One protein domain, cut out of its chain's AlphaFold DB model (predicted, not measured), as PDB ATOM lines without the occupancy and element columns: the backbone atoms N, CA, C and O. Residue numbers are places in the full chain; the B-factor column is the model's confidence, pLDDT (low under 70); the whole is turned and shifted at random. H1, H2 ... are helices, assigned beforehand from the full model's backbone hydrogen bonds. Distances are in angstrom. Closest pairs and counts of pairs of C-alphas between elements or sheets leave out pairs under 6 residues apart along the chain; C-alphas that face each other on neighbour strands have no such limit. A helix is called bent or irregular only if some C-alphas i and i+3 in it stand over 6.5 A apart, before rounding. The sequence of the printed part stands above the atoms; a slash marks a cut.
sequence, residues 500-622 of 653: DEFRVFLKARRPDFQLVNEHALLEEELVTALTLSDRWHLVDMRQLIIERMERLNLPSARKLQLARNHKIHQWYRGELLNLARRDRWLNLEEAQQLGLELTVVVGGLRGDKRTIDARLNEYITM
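What this domain is: This is residues 500 to 622 of the 653 residues of an uncharacterized protein of Pyrrhoderma noxium (UniProt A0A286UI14). Two lobes of helices stand end to end in an elongated model, joined by the link of residues 551 to 555: first the hairpin of H3 and H4 with H1 crossing H3, then the hairpin of H5 and H6 with the sharply kinked H7 and with H8 packed on it. Beyond H1, the short H2 lies at the far end, and residues 514 to 519 stick out there. The printed part has 123 residues with eight named helices, H1 to H8 in order, and no named strand; the class is all helix. It is only just compact, close to loose, with a radius of gyration of the C-alphas of 16.5 A and spans of 47 by 28 by 23 A.

Where its parts are: Find C-alpha 500 at (28.467, -52.714, 29.646); from there H1 runs through residues 500 to 509, 14.6 A long. H2, residues 511 to 514, is irregular, with C-alphas 511 and 514 7.3 A apart. Next come H3, residues 523 to 535, 18.4 A, and H4, residues 539 to 550, 16.7 A. H5, residues 556 to 565, begins at C-alpha 556 (22.920, -37.030, 52.171). H6, residues 569 to 581, 19.6 A, is only just irregular, with C-alphas 570 and 573 6.9 A apart. H7, residues 588 to 606, is irregular, with C-alphas 593 and 596 9.2 A apart and a kink of 117 degrees near residue 596. H8, residues 612 to 621, ends at C-alpha 621 (23.977, -17.031, 46.671).

How they stand to each other: Look first at Phe 505 and Ala 529, the closest C-alphas of H1 and H3 at 4.5 A; these helices touch, about perpendicular at 88 degrees. H1 and H2 meet only through their link. H3 and H4 form a helical hairpin, opposite ways at a shallow tilt of 20 degrees, closest at the C-alphas of Ser 533 and Arg 542, 5.6 A. H3 and H5 are only just apart, at 8.2 A. H5 and H6 form a second helical hairpin, at 31 degrees, closest at the C-alphas of Ser 556 and Glu 575, 5.2 A. H7 touches H5 with residues 590 to 594 alone, and H6 with residues 602 to 606 alone. H8 touches H6, opposite ways at a shallow tilt of 29 degrees; their closest C-alphas, Ala 580 and Ile 612, are 7.5 A apart. In H1, H3, H4, H5 and H8 every O i to N i+4 pair is within hydrogen-bond range, against 7 of 9 in H6 and 12 of 15 in H7; H2 is too short for such a pair.

The domain as a whole: The two C-alphas farthest apart, those of Asp 500 and Arg 610, are 48.4 A apart. The printed part has no cut and no long link. Its mean pLDDT is 79.9, and it is under 70 at residues 510 to 521, 610 and 618 to 622.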
ATOM      1  N   ASP A 500      29.306 -52.510  28.464       78.50
ATOM      2  CA  ASP A 500      28.467 -52.714  29.646       78.50
ATOM      3  C   ASP A 500      27.852 -51.387  30.137       78.50
ATOM      4  O   ASP A 500      26.682 -51.368  30.519       78.50
ATOM      5  N   GLU A 501      28.578 -50.269  30.014       84.12
ATOM      6  CA  GLU A 501      28.075 -48.916  30.301       84.12
ATOM      7  C   GLU A 501      26.954 -48.534  29.323       84.12
ATOM      8  O   GLU A 501      25.879 -48.096  29.741       84.12
ATOM      9  N   PHE A 502      27.155 -48.800  28.026       83.38
ATOM     10  CA  PHE A 502      26.143 -48.564  26.994       83.38
ATOM     11  C   PHE A 502      24.874 -49.386  27.234       83.38
ATOM     12  O   PHE A 502      23.752 -48.889  27.136       83.38
ATOM     13  N   ARG A 503      25.028 -50.654  27.630       80.38
ATOM     14  CA  ARG A 503      23.893 -51.525  27.946       80.38
ATOM     15  C   ARG A 503      23.092 -51.015  29.143       80.38
ATOM     16  O   ARG A 503      21.865 -51.103  29.125       80.38
ATOM     17  N   VAL A 504      23.766 -50.524  30.180       82.31
ATOM     18  CA  VAL A 504      23.122 -49.926  31.359       82.31
ATOM     19  C   VAL A 504      22.341 -48.674  30.974       82.31
ATOM     20  O   VAL A 504      21.183 -48.532  31.366       82.31
ATOM     21  N   PHE A 505      22.924 -47.821  30.136       84.50
ATOM     22  CA  PHE A 505      22.245 -46.655  29.588       84.50
ATOM     23  C   PHE A 505      20.953 -47.039  28.840       84.50
ATOM     24  O   PHE A 505      19.880 -46.523  29.155       84.50
ATOM     25  N   LEU A 506      20.994 -48.038  27.951       80.69
ATOM     26  CA  LEU A 506      19.792 -48.506  27.243       80.69
ATOM     27  C   LEU A 506      18.740 -49.120  28.175       80.69
ATOM     28  O   LEU A 506      17.540 -48.960  27.949       80.69
ATOM     29  N   LYS A 507      19.162 -49.813  29.240       77.44
ATOM     30  CA  LYS A 507      18.236 -50.305  30.272       77.44
ATOM     31  C   LYS A 507      17.542 -49.149  30.992       77.44
ATOM     32  O   LYS A 507      16.338 -49.230  31.224       77.44
ATOM     33  N   ALA A 508      18.275 -48.083  31.323       75.50
ATOM     34  CA  ALA A 508      17.725 -46.913  32.002       75.50
ATOM     35  C   ALA A 508      16.646 -46.203  31.168       75.50
ATOM     36  O   ALA A 508      15.690 -45.688  31.741       75.50
ATOM     37  N   ARG A 509      16.728 -46.248  29.835       74.31
ATOM     38  CA  ARG A 509      15.756 -45.602  28.940       74.31
ATOM     39  C   ARG A 509      14.388 -46.301  28.868       74.31
ATOM     40  O   ARG A 509      13.406 -45.666  28.501       74.31
ATOM     41  N   ARG A 510      14.277 -47.588  29.218       68.56
ATOM     42  CA  ARG A 510      13.029 -48.340  28.983       68.56
ATOM     43  C   ARG A 510      11.837 -47.805  29.806       68.56
ATOM     44  O   ARG A 510      11.984 -47.651  31.025       68.56
ATOM     45  N   PRO A 511      10.656 -47.595  29.181       55.34
ATOM     46  CA  PRO A 511       9.427 -47.192  29.876       55.34
ATOM     47  C   PRO A 511       8.875 -48.289  30.804       55.34
ATOM     48  O   PRO A 511       8.433 -47.997  31.914       55.34
ATOM     49  N   ASP A 512       8.981 -49.561  30.398       48.72
ATOM     50  CA  ASP A 512       8.359 -50.726  31.064       48.72
ATOM     51  C   ASP A 512       9.003 -51.137  32.398       48.72
ATOM     52  O   ASP A 512       8.652 -52.154  33.001       48.72
ATOM     53  N   PHE A 513       9.937 -50.334  32.905       48.28
ATOM     54  CA  PHE A 513      10.610 -50.580  34.178       48.28
ATOM     55  C   PHE A 513       9.650 -50.582  35.383       48.28
ATOM     56  O   PHE A 513       9.997 -51.064  36.456       48.28
ATOM     57  N   GLN A 514       8.428 -50.067  35.213       42.47
ATOM     58  CA  GLN A 514       7.388 -50.089  36.244       42.47
ATOM     59  C   GLN A 514       6.647 -51.435  36.359       42.47
ATOM     60  O   GLN A 514       5.974 -51.650  37.363       42.47
ATOM     61  N   LEU A 515       6.762 -52.347  35.382       38.41
ATOM     62  CA  LEU A 515       5.938 -53.568  35.320       38.41
ATOM     63  C   LEU A 515       6.698 -54.875  35.597       38.41
ATOM     64  O   LEU A 515       6.063 -55.905  35.819       38.41
ATOM     65  N   VAL A 516       8.034 -54.857  35.639       36.56
ATOM     66  CA  VAL A 516       8.846 -56.061  35.884       36.56
ATOM     67  C   VAL A 516       9.746 -55.843  37.098       36.56
ATOM     68  O   VAL A 516      10.835 -55.285  37.017       36.56
ATOM     69  N   ASN A 517       9.263 -56.312  38.245       38.38
ATOM     70  CA  ASN A 517       9.833 -56.151  39.585       38.38
ATOM     71  C   ASN A 517      11.143 -56.947  39.828       38.38
ATOM     72  O   ASN A 517      11.437 -57.304  40.964       38.38
ATOM     73  N   GLU A 518      11.906 -57.292  38.784       39.28
ATOM     74  CA  GLU A 518      13.003 -58.271  38.888       39.28
ATOM     75  C   GLU A 518      14.420 -57.690  38.818       39.28
ATOM     76  O   GLU A 518      15.349 -58.368  39.244       39.28
ATOM     77  N   HIS A 519      14.633 -56.450  38.363       49.38
ATOM     78  CA  HIS A 519      15.984 -55.865  38.325       49.38
ATOM     79  C   HIS A 519      15.947 -54.343  38.511       49.38
ATOM     80  O   HIS A 519      16.105 -53.609  37.540       49.38
ATOM     81  N   ALA A 520      15.726 -53.857  39.738       58.59
ATOM     82  CA  ALA A 520      15.954 -52.445  40.056       58.59
ATOM     83  C   ALA A 520      17.409 -52.071  39.700       58.59
ATOM     84  O   ALA A 520      18.327 -52.787  40.098       58.59
ATOM     85  N   LEU A 521      17.618 -50.989  38.938       63.06
ATOM     86  CA  LEU A 521      18.958 -50.512  38.595       63.06
ATOM     87  C   LEU A 521      19.646 -50.108  39.896       63.06
ATOM     88  O   LEU A 521      19.077 -49.354  40.691       63.06
ATOM     89  N   LEU A 522      20.849 -50.627  40.119       75.56
ATOM     90  CA  LEU A 522      21.650 -50.269  41.286       75.56
ATOM     91  C   LEU A 522      22.104 -48.803  41.187       75.56
ATOM     92  O   LEU A 522      22.124 -48.215  40.105       75.56
ATOM     93  N   GLU A 523      22.505 -48.209  42.316       81.56
ATOM     94  CA  GLU A 523      23.034 -46.835  42.354       81.56
ATOM     95  C   GLU A 523      24.140 -46.630  41.305       81.56
ATOM     96  O   GLU A 523      24.099 -45.672  40.537       81.56
ATOM     97  N   GLU A 524      25.089 -47.563  41.225       84.50
ATOM     98  CA  GLU A 524      26.216 -47.512  40.286       84.50
ATOM     99  C   GLU A 524      25.766 -47.532  38.819       84.50
ATOM    100  O   GLU A 524      26.335 -46.836  37.973       84.50
ATOM    101  N   GLU A 525      24.709 -48.287  38.512       84.12
ATOM    102  CA  GLU A 525      24.140 -48.349  37.168       84.12
ATOM    103  C   GLU A 525      23.460 -47.021  36.794       84.12
ATOM    104  O   GLU A 525      23.646 -46.522  35.684       84.12
ATOM    105  N   LEU A 526      22.731 -46.392  37.723       86.06
ATOM    106  CA  LEU A 526      22.123 -45.076  37.487       86.06
ATOM    107  C   LEU A 526      23.168 -43.966  37.353       86.06
ATOM    108  O   LEU A 526      23.018 -43.107  36.489       86.06
ATOM    109  N   VAL A 527      24.249 -44.002  38.139       89.00
ATOM    110  CA  VAL A 527      25.369 -43.052  38.005       89.00
ATOM    111  C   VAL A 527      26.049 -43.201  36.640       89.00
ATOM    112  O   VAL A 527      26.374 -42.205  35.990       89.00
ATOM    113  N   THR A 528      26.213 -44.436  36.163       90.44
ATOM    114  CA  THR A 528      26.760 -44.716  34.826       90.44
ATOM    115  C   THR A 528      25.846 -44.156  33.733       90.44
ATOM    116  O   THR A 528      26.306 -43.434  32.847       90.44
ATOM    117  N   ALA A 529      24.539 -44.420  33.827       88.81
ATOM    118  CA  ALA A 529      23.552 -43.885  32.892       88.81
ATOM    119  C   ALA A 529      23.510 -42.347  32.912       88.81
ATOM    120  O   ALA A 529      23.424 -41.728  31.850       88.81
ATOM    121  N   LEU A 530      23.621 -41.723  34.090       89.50
ATOM    122  CA  LEU A 530      23.662 -40.268  34.249       89.50
ATOM    123  C   LEU A 530      24.906 -39.665  33.588       89.50
ATOM    124  O   LEU A 530      24.805 -38.679  32.866       89.50
ATOM    125  N   THR A 531      26.067 -40.299  33.769       90.56
ATOM    126  CA  THR A 531      27.335 -39.868  33.158       90.56
ATOM    127  C   THR A 531      27.264 -39.884  31.630       90.56
ATOM    128  O   THR A 531      27.717 -38.944  30.978       90.56
ATOM    129  N   LEU A 532      26.683 -40.938  31.048       89.69
ATOM    130  CA  LEU A 532      26.497 -41.033  29.598       89.69
ATOM    131  C   LEU A 532      25.448 -40.037  29.087       89.69
ATOM    132  O   LEU A 532      25.656 -39.416  28.047       89.69
ATOM    133  N   SER A 533      24.373 -39.821  29.850       89.06
ATOM    134  CA  SER A 533      23.345 -38.824  29.520       89.06
ATOM    135  C   SER A 533      23.918 -37.405  29.498       89.06
ATOM    136  O   SER A 533      23.625 -36.644  28.581       89.06
ATOM    137  N   ASP A 534      24.795 -37.072  30.453       87.44
ATOM    138  CA  ASP A 534      25.505 -35.789  30.489       87.44
ATOM    139  C   ASP A 534      26.448 -35.626  29.296       87.44
ATOM    140  O   ASP A 534      26.489 -34.561  28.682       87.44
ATOM    141  N   ARG A 535      27.185 -36.686  28.942       87.06
ATOM    142  CA  ARG A 535      28.141 -36.676  27.826       87.06
ATOM    143  C   ARG A 535      27.462 -36.425  26.480       87.06
ATOM    144  O   ARG A 535      28.021 -35.725  25.644       87.06
ATOM    145  N   TRP A 536      26.281 -36.998  26.267       86.81
ATOM    146  CA  TRP A 536      25.520 -36.832  25.024       86.81
ATOM    147  C   TRP A 536      24.466 -35.729  25.092       86.81
ATOM    148  O   TRP A 536      23.666 -35.608  24.168       86.81
ATOM    149  N   HIS A 537      24.464 -34.914  26.152       86.56
ATOM    150  CA  HIS A 537      23.519 -33.810  26.338       86.56
ATOM    151  C   HIS A 537      22.037 -34.226  26.250       86.56
ATOM    152  O   HIS A 537      21.191 -33.472  25.780       86.56
ATOM    153  N   LEU A 538      21.708 -35.421  26.749       85.25
ATOM    154  CA  LEU A 538      20.346 -35.954  26.765       85.25
ATOM    155  C   LEU A 538      19.572 -35.412  27.975       85.25
ATOM    156  O   LEU A 538      19.556 -36.025  29.046       85.25
ATOM    157  N   VAL A 539      18.949 -34.245  27.807       85.88
ATOM    158  CA  VAL A 539      18.300 -33.492  28.898       85.88
ATOM    159  C   VAL A 539      17.140 -34.267  29.533       85.88
ATOM    160  O   VAL A 539      17.093 -34.397  30.759       85.88
ATOM    161  N   ASP A 540      16.249 -34.840  28.724       83.25
ATOM    162  CA  ASP A 540      15.061 -35.553  29.218       83.25
ATOM    163  C   ASP A 540      15.439 -36.841  29.957       83.25
ATOM    164  O   ASP A 540      14.941 -37.138  31.046       83.25
ATOM    165  N   MET A 541      16.402 -37.581  29.404       83.31
ATOM    166  CA  MET A 541      16.915 -38.797  30.024       83.31
ATOM    167  C   MET A 541      17.643 -38.502  31.336       83.31
ATOM    168  O   MET A 541      17.455 -39.220  32.322       83.31
ATOM    169  N   ARG A 542      18.429 -37.423  31.380       88.25
ATOM    170  CA  ARG A 542      19.066 -36.944  32.607       88.25
ATOM    171  C   ARG A 542      18.020 -36.658  33.686       88.25
ATOM    172  O   ARG A 542      18.181 -37.133  34.810       88.25
ATOM    173  N   GLN A 543      16.941 -35.947  33.357       86.50
ATOM    174  CA  GLN A 543      15.879 -35.634  34.317       86.50
ATOM    175  C   GLN A 543      15.181 -36.902  34.832       86.50
ATOM    176  O   GLN A 543      15.024 -37.074  36.042       86.50
ATOM    177  N   LEU A 544      14.863 -37.842  33.936       84.00
ATOM    178  CA  LEU A 544      14.278 -39.137  34.292       84.00
ATOM    179  C   LEU A 544      15.174 -39.937  35.252       84.00
ATOM    180  O   LEU A 544      14.683 -40.575  36.185       84.00
ATOM    181  N   ILE A 545      16.491 -39.927  35.030       86.31
ATOM    182  CA  ILE A 545      17.450 -40.615  35.901       86.31
ATOM    183  C   ILE A 545      17.509 -39.936  37.271       86.31
ATOM    184  O   ILE A 545      17.475 -40.638  38.280       86.31
ATOM    185  N   ILE A 546      17.530 -38.601  37.329       87.25
ATOM    186  CA  ILE A 546      17.526 -37.850  38.594       87.25
ATOM    187  C   ILE A 546      16.269 -38.178  39.412       87.25
ATOM    188  O   ILE A 546      16.389 -38.528  40.586       87.25
ATOM    189  N   GLU A 547      15.083 -38.176  38.799       84.69
ATOM    190  CA  GLU A 547      13.829 -38.556  39.467       84.69
ATOM    191  C   GLU A 547      13.850 -39.998  39.994       84.69
ATOM    192  O   GLU A 547      13.313 -40.301  41.062       84.69
ATOM    193  N   ARG A 548      14.487 -40.920  39.262       82.06
ATOM    194  CA  ARG A 548      14.664 -42.309  39.716       82.06
ATOM    195  C   ARG A 548      15.650 -42.407  40.875       82.06
ATOM    196  O   ARG A 548      15.392 -43.155  41.814       82.06
ATOM    197  N   MET A 549      16.742 -41.646  40.842       83.94
ATOM    198  CA  MET A 549      17.713 -41.590  41.936       83.94
ATOM    199  C   MET A 549      17.130 -40.941  43.195       83.94
ATOM    200  O   MET A 549      17.509 -41.326  44.296       83.94
ATOM    201  N   GLU A 550      16.173 -40.018  43.072       84.25
ATOM    202  CA  GLU A 550      15.457 -39.452  44.225       84.25
ATOM    203  C   GLU A 550      14.608 -40.481  44.971       84.25
ATOM    204  O   GLU A 550      14.444 -40.378  46.187       84.25
ATOM    205  N   ARG A 551      14.112 -41.507  44.268       81.19
ATOM    206  CA  ARG A 551      13.401 -42.638  44.885       81.19
ATOM    207  C   ARG A 551      14.344 -43.592  45.619       81.19
ATOM    208  O   ARG A 551      13.875 -44.415  46.404       81.19
ATOM    209  N   LEU A 552      15.653 -43.499  45.381       79.19
ATOM    210  CA  LEU A 552      16.645 -44.228  46.158       79.19
ATOM    211  C   LEU A 552      16.923 -43.477  47.466       79.19
ATOM    212  O   LEU A 552      17.261 -42.293  47.476       79.19
ATOM    213  N   ASN A 553      16.834 -44.190  48.589       80.12
ATOM    214  CA  ASN A 553      17.151 -43.664  49.921       80.12
ATOM    215  C   ASN A 553      18.674 -43.535  50.136       80.12
ATOM    216  O   ASN A 553      19.246 -44.164  51.027       80.12
ATOM    217  N   LEU A 554      19.343 -42.740  49.297       85.75
ATOM    218  CA  LEU A 554      20.786 -42.505  49.363       85.75
ATOM    219  C   LEU A 554      21.161 -41.581  50.540       85.75
ATOM    220  O   LEU A 554      20.427 -40.627  50.816       85.75
ATOM    221  N   PRO A 555      22.321 -41.794  51.197       88.94
ATOM    222  CA  PRO A 555      22.823 -40.893  52.235       88.94
ATOM    223  C   PRO A 555      23.048 -39.463  51.717       88.94
ATOM    224  O   PRO A 555      23.541 -39.271  50.606       88.94
ATOM    225  N   SER A 556      22.784 -38.449  52.550       89.50
ATOM    226  CA  SER A 556      22.920 -37.030  52.171       89.50
ATOM    227  C   SER A 556      24.323 -36.645  51.686       89.50
ATOM    228  O   SER A 556      24.454 -35.897  50.720       89.50
ATOM    229  N   ALA A 557      25.383 -37.187  52.303       90.12
ATOM    230  CA  ALA A 557      26.765 -36.942  51.872       90.12
ATOM    231  C   ALA A 557      27.031 -37.477  50.453       90.12
ATOM    232  O   ALA A 557      27.627 -36.787  49.625       90.12
ATOM    233  N   ARG A 558      26.500 -38.667  50.139       90.94
ATOM    234  CA  ARG A 558      26.604 -39.284  48.816       90.94
ATOM    235  C   ARG A 558      25.792 -38.529  47.764       90.94
ATOM    236  O   ARG A 558      26.296 -38.283  46.671       90.94
ATOM    237  N   LYS A 559      24.575 -38.088  48.096       89.75
ATOM    238  CA  LYS A 559      23.770 -37.236  47.205       89.75
ATOM    239  C   LYS A 559      24.465 -35.915  46.891       89.75
ATOM    240  O   LYS A 559      24.484 -35.516  45.735       89.75
ATOM    241  N   LEU A 560      25.081 -35.264  47.880       88.88
ATOM    242  CA  LEU A 560      25.841 -34.027  47.657       88.88
ATOM    243  C   LEU A 560      27.081 -34.251  46.787       88.88
ATOM    244  O   LEU A 560      27.379 -33.429  45.924       88.88
ATOM    245  N   GLN A 561      27.772 -35.378  46.962       90.44
ATOM    246  CA  GLN A 561      28.886 -35.755  46.094       90.44
ATOM    247  C   GLN A 561      28.436 -35.894  44.631       90.44
ATOM    248  O   GLN A 561      29.059 -35.325  43.734       90.44
ATOM    249  N   LEU A 562      27.338 -36.616  44.390       89.00
ATOM    250  CA  LEU A 562      26.769 -36.793  43.052       89.00
ATOM    251  C   LEU A 562      26.252 -35.469  42.480       89.00
ATOM    252  O   LEU A 562      26.506 -35.162  41.316       89.00
ATOM    253  N   ALA A 563      25.609 -34.648  43.309       87.75
ATOM    254  CA  ALA A 563      25.134 -33.326  42.928       87.75
ATOM    255  C   ALA A 563      26.271 -32.396  42.494       87.75
ATOM    256  O   ALA A 563      26.095 -31.611  41.562       87.75
ATOM    257  N   ARG A 564      27.450 -32.512  43.112       86.00
ATOM    258  CA  ARG A 564      28.660 -31.806  42.678       86.00
ATOM    259  C   ARG A 564      29.196 -32.318  41.361       86.00
ATOM    260  O   ARG A 564      29.390 -31.522  40.448       86.00
ATOM    261  N   ASN A 565      29.393 -33.623  41.250       85.69
ATOM    262  CA  ASN A 565      30.005 -34.211  40.063       85.69
ATOM    263  C   ASN A 565      29.136 -34.011  38.809       85.69
ATOM    264  O   ASN A 565      29.666 -33.725  37.741       85.69
ATOM    265  N   HIS A 566      27.812 -34.094  38.961       84.69
ATOM    266  CA  HIS A 566      26.847 -33.998  37.866       84.69
ATOM    267  C   HIS A 566      26.102 -32.663  37.806       84.69
ATOM    268  O   HIS A 566      25.156 -32.551  37.036       84.69
ATOM    269  N   LYS A 567      26.466 -31.647  38.602       86.06
ATOM    270  CA  LYS A 567      25.808 -30.321  38.612       86.06
ATOM    271  C   LYS A 567      24.281 -30.385  38.848       86.06
ATOM    272  O   LYS A 567      23.497 -29.763  38.135       86.06
ATOM    273  N   ILE A 568      23.834 -31.167  39.834       86.44
ATOM    274  CA  ILE A 568      22.408 -31.311  40.196       86.44
ATOM    275  C   ILE A 568      22.053 -30.295  41.288       86.44
ATOM    276  O   ILE A 568      22.161 -30.573  42.481       86.44
ATOM    277  N   HIS A 569      21.616 -29.100  40.895       82.94
ATOM    278  CA  HIS A 569      21.364 -28.000  41.836       82.94
ATOM    279  C   HIS A 569      20.239 -28.282  42.847       82.94
ATOM    280  O   HIS A 569      20.333 -27.862  44.001       82.94
ATOM    281  N   GLN A 570      19.208 -29.037  42.453       84.06
ATOM    282  CA  GLN A 570      18.026 -29.293  43.288       84.06
ATOM    283  C   GLN A 570      18.325 -30.075  44.580       84.06
ATOM    284  O   GLN A 570      17.620 -29.905  45.574       84.06
ATOM    285  N   TRP A 571      19.395 -30.880  44.615       87.81
ATOM    286  CA  TRP A 571      19.749 -31.684  45.795       87.81
ATOM    287  C   TRP A 571      20.532 -30.906  46.857       87.81
ATOM    288  O   TRP A 571      20.486 -31.266  48.033       87.81
ATOM    289  N   TYR A 572      21.216 -29.818  46.493       84.38
ATOM    290  CA  TYR A 572      22.134 -29.129  47.406       84.38
ATOM    291  C   TYR A 572      21.455 -28.592  48.659       84.38
ATOM    292  O   TYR A 572      21.871 -28.895  49.775       84.38
ATOM    293  N   ARG A 573      20.397 -27.795  48.483       83.81
ATOM    294  CA  ARG A 573      19.740 -27.110  49.601       83.81
ATOM    295  C   ARG A 573      19.154 -28.105  50.600       83.81
ATOM    296  O   ARG A 573      19.388 -27.973  51.797       83.81
ATOM    297  N   GLY A 574      18.412 -29.096  50.106       86.06
ATOM    298  CA  GLY A 574      17.771 -30.105  50.949       86.06
ATOM    299  C   GLY A 574      18.790 -30.942  51.720       86.06
ATOM    300  O   GLY A 574      18.676 -31.094  52.934       86.06
ATOM    301  N   GLU A 575      19.831 -31.423  51.042       89.06
ATOM    302  CA  GLU A 575      20.790 -32.339  51.661       89.06
ATOM    303  C   GLU A 575      21.796 -31.629  52.583       89.06
ATOM    304  O   GLU A 575      22.186 -32.191  53.610       89.06
ATOM    305  N   LEU A 576      22.151 -30.366  52.307       86.31
ATOM    306  CA  LEU A 576      22.928 -29.545  53.246       86.31
ATOM    307  C   LEU A 576      22.148 -29.269  54.534       86.31
ATOM    308  O   LEU A 576      22.719 -29.376  55.621       86.31
ATOM    309  N   LEU A 577      20.845 -28.977  54.440       86.31
ATOM    310  CA  LEU A 577      19.986 -28.828  55.621       86.31
ATOM    311  C   LEU A 577      19.908 -30.125  56.424       86.31
ATOM    312  O   LEU A 577      20.018 -30.082  57.649       86.31
ATOM    313  N   ASN A 578      19.771 -31.270  55.751       88.50
ATOM    314  CA  ASN A 578      19.747 -32.577  56.407       88.50
ATOM    315  C   ASN A 578      21.040 -32.831  57.200       88.50
ATOM    316  O   ASN A 578      20.981 -33.218  58.369       88.50
ATOM    317  N   LEU A 579      22.209 -32.550  56.615       89.44
ATOM    318  CA  LEU A 579      23.500 -32.716  57.296       89.44
ATOM    319  C   LEU A 579      23.742 -31.694  58.415       89.44
ATOM    320  O   LEU A 579      24.334 -32.044  59.441       89.44
ATOM    321  N   ALA A 580      23.294 -30.450  58.232       86.69
ATOM    322  CA  ALA A 580      23.459 -29.381  59.215       86.69
ATOM    323  C   ALA A 580      22.532 -29.550  60.430       86.69
ATOM    324  O   ALA A 580      22.925 -29.241  61.555       86.69
ATOM    325  N   ARG A 581      21.309 -30.056  60.230       86.75
ATOM    326  CA  ARG A 581      20.318 -30.242  61.304       86.75
ATOM    327  C   ARG A 581      20.509 -31.546  62.083       86.75
ATOM    328  O   ARG A 581      20.069 -31.625  63.228       86.75
ATOM    329  N   ARG A 582      21.170 -32.555  61.501       87.31
ATOM    330  CA  ARG A 582      21.438 -33.850  62.151       87.31
ATOM    331  C   ARG A 582      22.365 -33.696  63.363       87.31
ATOM    332  O   ARG A 582      23.441 -33.112  63.265       87.31
ATOM    333  N   ASP A 583      22.017 -34.333  64.483       84.00
ATOM    334  CA  ASP A 583      22.820 -34.264  65.716       84.00
ATOM    335  C   ASP A 583      24.171 -34.991  65.608       84.00
ATOM    336  O   ASP A 583      25.181 -34.532  66.143       84.00
ATOM    337  N   ARG A 584      24.246 -36.081  64.839       86.94
ATOM    338  CA  ARG A 584      25.486 -36.845  64.623       86.94
ATOM    339  C   ARG A 584      26.514 -36.046  63.816       86.94
ATOM    340  O   ARG A 584      26.191 -35.576  62.723       86.94
ATOM    341  N   TRP A 585      27.738 -35.927  64.334       86.50
ATOM    342  CA  TRP A 585      28.895 -35.315  63.658       86.50
ATOM    343  C   TRP A 585      29.257 -36.022  62.348       86.50
ATOM    344  O   TRP A 585      28.949 -37.203  62.178       86.50
ATOM    345  N   LEU A 586      29.901 -35.296  61.430       89.12
ATOM    346  CA  LEU A 586      30.451 -35.884  60.209       89.12
ATOM    347  C   LEU A 586      31.549 -36.886  60.572       89.12
ATOM    348  O   LEU A 586      32.426 -36.584  61.382       89.12
ATOM    349  N   ASN A 587      31.490 -38.077  59.985       91.12
ATOM    350  CA  ASN A 587      32.579 -39.045  60.081       91.12
ATOM    351  C   ASN A 587      33.604 -38.831  58.945       91.12
ATOM    352  O   ASN A 587      33.387 -38.024  58.040       91.12
ATOM    353  N   LEU A 588      34.733 -39.546  58.999       90.25
ATOM    354  CA  LEU A 588      35.811 -39.391  58.016       90.25
ATOM    355  C   LEU A 588      35.365 -39.745  56.585       90.25
ATOM    356  O   LEU A 588      35.780 -39.082  55.642       90.25
ATOM    357  N   GLU A 589      34.503 -40.748  56.426       90.81
ATOM    358  CA  GLU A 589      33.988 -41.186  55.123       90.81
ATOM    359  C   GLU A 589      33.038 -40.145  54.508       90.81
ATOM    360  O   GLU A 589      33.183 -39.770  53.345       90.81
ATOM    361  N   GLU A 590      32.115 -39.599  55.302       90.00
ATOM    362  CA  GLU A 590      31.223 -38.506  54.905       90.00
ATOM    363  C   GLU A 590      32.040 -37.260  54.526       90.00
ATOM    364  O   GLU A 590      31.768 -36.634  53.504       90.00
ATOM    365  N   ALA A 591      33.079 -36.927  55.301       88.62
ATOM    366  CA  ALA A 591      33.976 -35.815  54.989       88.62
ATOM    367  C   ALA A 591      34.745 -36.034  53.671       88.62
ATOM    368  O   ALA A 591      34.894 -35.104  52.879       88.62
ATOM    369  N   GLN A 592      35.187 -37.266  53.391       89.94
ATOM    370  CA  GLN A 592      35.824 -37.619  52.118       89.94
ATOM    371  C   GLN A 592      34.856 -37.494  50.932       89.94
ATOM    372  O   GLN A 592      35.236 -36.958  49.891       89.94
ATOM    373  N   GLN A 593      33.601 -37.931  51.082       88.69
ATOM    374  CA  GLN A 593      32.577 -37.815  50.034       88.69
ATOM    375  C   GLN A 593      32.221 -36.351  49.739       88.69
ATOM    376  O   GLN A 593      32.154 -35.943  48.575       88.69
ATOM    377  N   LEU A 594      32.046 -35.543  50.788       87.62
ATOM    378  CA  LEU A 594      31.760 -34.110  50.688       87.62
ATOM    379  C   LEU A 594      32.951 -33.322  50.126       87.62
ATOM    380  O   LEU A 594      32.764 -32.354  49.393       87.62
ATOM    381  N   GLY A 595      34.181 -33.739  50.421       86.25
ATOM    382  CA  GLY A 595      35.385 -32.952  50.163       86.25
ATOM    383  C   GLY A 595      35.541 -31.787  51.148       86.25
ATOM    384  O   GLY A 595      34.665 -31.514  51.972       86.25
ATOM    385  N   LEU A 596      36.680 -31.095  51.069       81.06
ATOM    386  CA  LEU A 596      37.077 -30.084  52.054       81.06
ATOM    387  C   LEU A 596      36.074 -28.924  52.155       81.06
ATOM    388  O   LEU A 596      35.632 -28.596  53.253       81.06
ATOM    389  N   GLU A 597      35.682 -28.345  51.020       80.62
ATOM    390  CA  GLU A 597      34.822 -27.154  50.966       80.62
ATOM    391  C   GLU A 597      33.456 -27.397  51.619       80.62
ATOM    392  O   GLU A 597      33.084 -26.706  52.567       80.62
ATOM    393  N   LEU A 598      32.739 -28.438  51.184       83.81
ATOM    394  CA  LEU A 598      31.429 -28.777  51.745       83.81
ATOM    395  C   LEU A 598      31.523 -29.213  53.213       83.81
ATOM    396  O   LEU A 598      30.611 -28.937  53.989       83.81
ATOM    397  N   THR A 599      32.625 -29.848  53.625       87.81
ATOM    398  CA  THR A 599      32.844 -30.219  55.033       87.81
ATOM    399  C   THR A 599      32.972 -28.980  55.923       87.81
ATOM    400  O   THR A 599      32.347 -28.922  56.984       87.81
ATOM    401  N   VAL A 600      33.726 -27.965  55.481       83.75
ATOM    402  CA  VAL A 600      33.862 -26.682  56.194       83.75
ATOM    403  C   VAL A 600      32.516 -25.965  56.274       83.75
ATOM    404  O   VAL A 600      32.148 -25.473  57.340       83.75
ATOM    405  N   VAL A 601      31.747 -25.962  55.186       82.94
ATOM    406  CA  VAL A 601      30.423 -25.324  55.127       82.94
ATOM    407  C   VAL A 601      29.440 -25.999  56.076       82.94
ATOM    408  O   VAL A 601      28.811 -25.324  56.887       82.94
ATOM    409  N   VAL A 602      29.343 -27.332  56.049       86.25
ATOM    410  CA  VAL A 602      28.476 -28.077  56.975       86.25
ATOM    411  C   VAL A 602      28.915 -27.853  58.426       86.25
ATOM    412  O   VAL A 602      28.065 -27.646  59.290       86.25
ATOM    413  N   GLY A 603      30.222 -27.831  58.707       83.88
ATOM    414  CA  GLY A 603      30.750 -27.486  60.029       83.88
ATOM    415  C   GLY A 603      30.349 -26.076  60.479       83.88
ATOM    416  O   GLY A 603      29.876 -25.896  61.601       83.88
ATOM    417  N   GLY A 604      30.461 -25.090  59.583       81.69
ATOM    418  CA  GLY A 604      30.074 -23.701  59.828       81.69
ATOM    419  C   GLY A 604      28.574 -23.521  60.072       81.69
ATOM    420  O   GLY A 604      28.189 -22.799  60.993       81.69
ATOM    421  N   LEU A 605      27.728 -24.220  59.307       82.62
ATOM    422  CA  LEU A 605      26.272 -24.223  59.488       82.62
ATOM    423  C   LEU A 605      25.864 -24.854  60.828       82.62
ATOM    424  O   LEU A 605      24.936 -24.381  61.477       82.62
ATOM    425  N   ARG A 606      26.577 -25.889  61.286       81.81
ATOM    426  CA  ARG A 606      26.300 -26.558  62.571       81.81
ATOM    427  C   ARG A 606      26.666 -25.729  63.799       81.81
ATOM    428  O   ARG A 606      26.120 -25.992  64.869       81.81
ATOM    429  N   GLY A 607      27.577 -24.765  63.658       75.88
ATOM    430  CA  GLY A 607      28.024 -23.905  64.757       75.88
ATOM    431  C   GLY A 607      26.909 -23.048  65.366       75.88
ATOM    432  O   GLY A 607      26.962 -22.752  66.556       75.88
ATOM    433  N   ASP A 608      25.874 -22.706  64.589       74.19
ATOM    434  CA  ASP A 608      24.702 -21.977  65.080       74.19
ATOM    435  C   ASP A 608      23.406 -22.491  64.435       74.19
ATOM    436  O   ASP A 608      23.012 -22.092  63.336       74.19
ATOM    437  N   LYS A 609      22.699 -23.368  65.165       73.00
ATOM    438  CA  LYS A 609      21.441 -23.979  64.711       73.00
ATOM    439  C   LYS A 609      20.324 -22.958  64.429       73.00
ATOM    440  O   LYS A 609      19.389 -23.299  63.710       73.00
ATOM    441  N   ARG A 610      20.386 -21.734  64.977       67.44
ATOM    442  CA  ARG A 610      19.325 -20.714  64.830       67.44
ATOM    443  C   ARG A 610      19.418 -19.936  63.521       67.44
ATOM    444  O   ARG A 610      18.411 -19.397  63.074       67.44
ATOM    445  N   THR A 611      20.596 -19.897  62.899       76.69
ATOM    446  CA  THR A 611      20.863 -19.107  61.689       76.69
ATOM    447  C   THR A 611      21.113 -19.961  60.443       76.69
ATOM    448  O   THR A 611      21.420 -19.405  59.390       76.69
ATOM    449  N   ILE A 612      20.925 -21.291  60.521       79.69
ATOM    450  CA  ILE A 612      21.173 -22.238  59.413       79.69
ATOM    451  C   ILE A 612      20.528 -21.767  58.107       79.69
ATOM    452  O   ILE A 612      21.215 -21.681  57.096       79.69
ATOM    453  N   ASP A 613      19.234 -21.439  58.115       77.00
ATOM    454  CA  ASP A 613      18.510 -21.111  56.879       77.00
ATOM    455  C   ASP A 613      18.983 -19.778  56.265       77.00
ATOM    456  O   ASP A 613      19.060 -19.654  55.043       77.00
ATOM    457  N   ALA A 614      19.362 -18.800  57.098       72.75
ATOM    458  CA  ALA A 614      19.891 -17.511  56.647       72.75
ATOM    459  C   ALA A 614      21.303 -17.654  56.051       72.75
ATOM    460  O   ALA A 614      21.557 -17.178  54.945       72.75
ATOM    461  N   ARG A 615      22.193 -18.380  56.741       72.69
ATOM    462  CA  ARG A 615      23.575 -18.628  56.295       72.69
ATOM    463  C   ARG A 615      23.640 -19.560  55.088       72.69
ATOM    464  O   ARG A 615      24.526 -19.432  54.251       72.69
ATOM    465  N   LEU A 616      22.693 -20.492  54.969       74.38
ATOM    466  CA  LEU A 616      22.593 -21.357  53.799       74.38
ATOM    467  C   LEU A 616      22.174 -20.572  52.555       74.38
ATOM    468  O   LEU A 616      22.714 -20.824  51.482       74.38
ATOM    469  N   ASN A 617      21.240 -19.626  52.685       70.12
ATOM    470  CA  ASN A 617      20.873 -18.763  51.565       70.12
ATOM    471  C   ASN A 617      22.070 -17.914  51.122       70.12
ATOM    472  O   ASN A 617      22.329 -17.863  49.929       70.12
ATOM    473  N   GLU A 618      22.840 -17.353  52.060       66.94
ATOM    474  CA  GLU A 618      24.085 -16.631  51.762       66.94
ATOM    475  C   GLU A 618      25.084 -17.510  50.989       66.94
ATOM    476  O   GLU A 618      25.587 -17.098  49.947       66.94
ATOM    477  N   TYR A 619      25.281 -18.759  51.423       63.97
ATOM    478  CA  TYR A 619      26.171 -19.714  50.757       63.97
ATOM    479  C   TYR A 619      25.690 -20.129  49.359       63.97
ATOM    480  O   TYR A 619      26.483 -20.194  48.428       63.97
ATOM    481  N   ILE A 620      24.388 -20.377  49.181       63.69
ATOM    482  CA  ILE A 620      23.817 -20.709  47.865       63.69
ATOM    483  C   ILE A 620      23.882 -19.497  46.919       63.69
ATOM    484  O   ILE A 620      23.994 -19.678  45.709       63.69
ATOM    485  N   THR A 621      23.839 -18.271  47.454       54.44
ATOM    486  CA  THR A 621      23.977 -17.031  46.671       54.44
ATOM    487  C   THR A 621      25.424 -16.599  46.417       54.44
ATOM    488  O   THR A 621      25.650 -15.793  45.518       54.44
ATOM    489  N   MET A 622      26.404 -17.108  47.173       43.38
ATOM    490  CA  MET A 622      27.823 -16.779  47.007       43.38
ATOM    491  C   MET A 622      28.513 -17.737  46.025       43.38
ATOM    492  O   MET A 622      28.751 -18.906  46.325       43.38
TER     493      MET A 622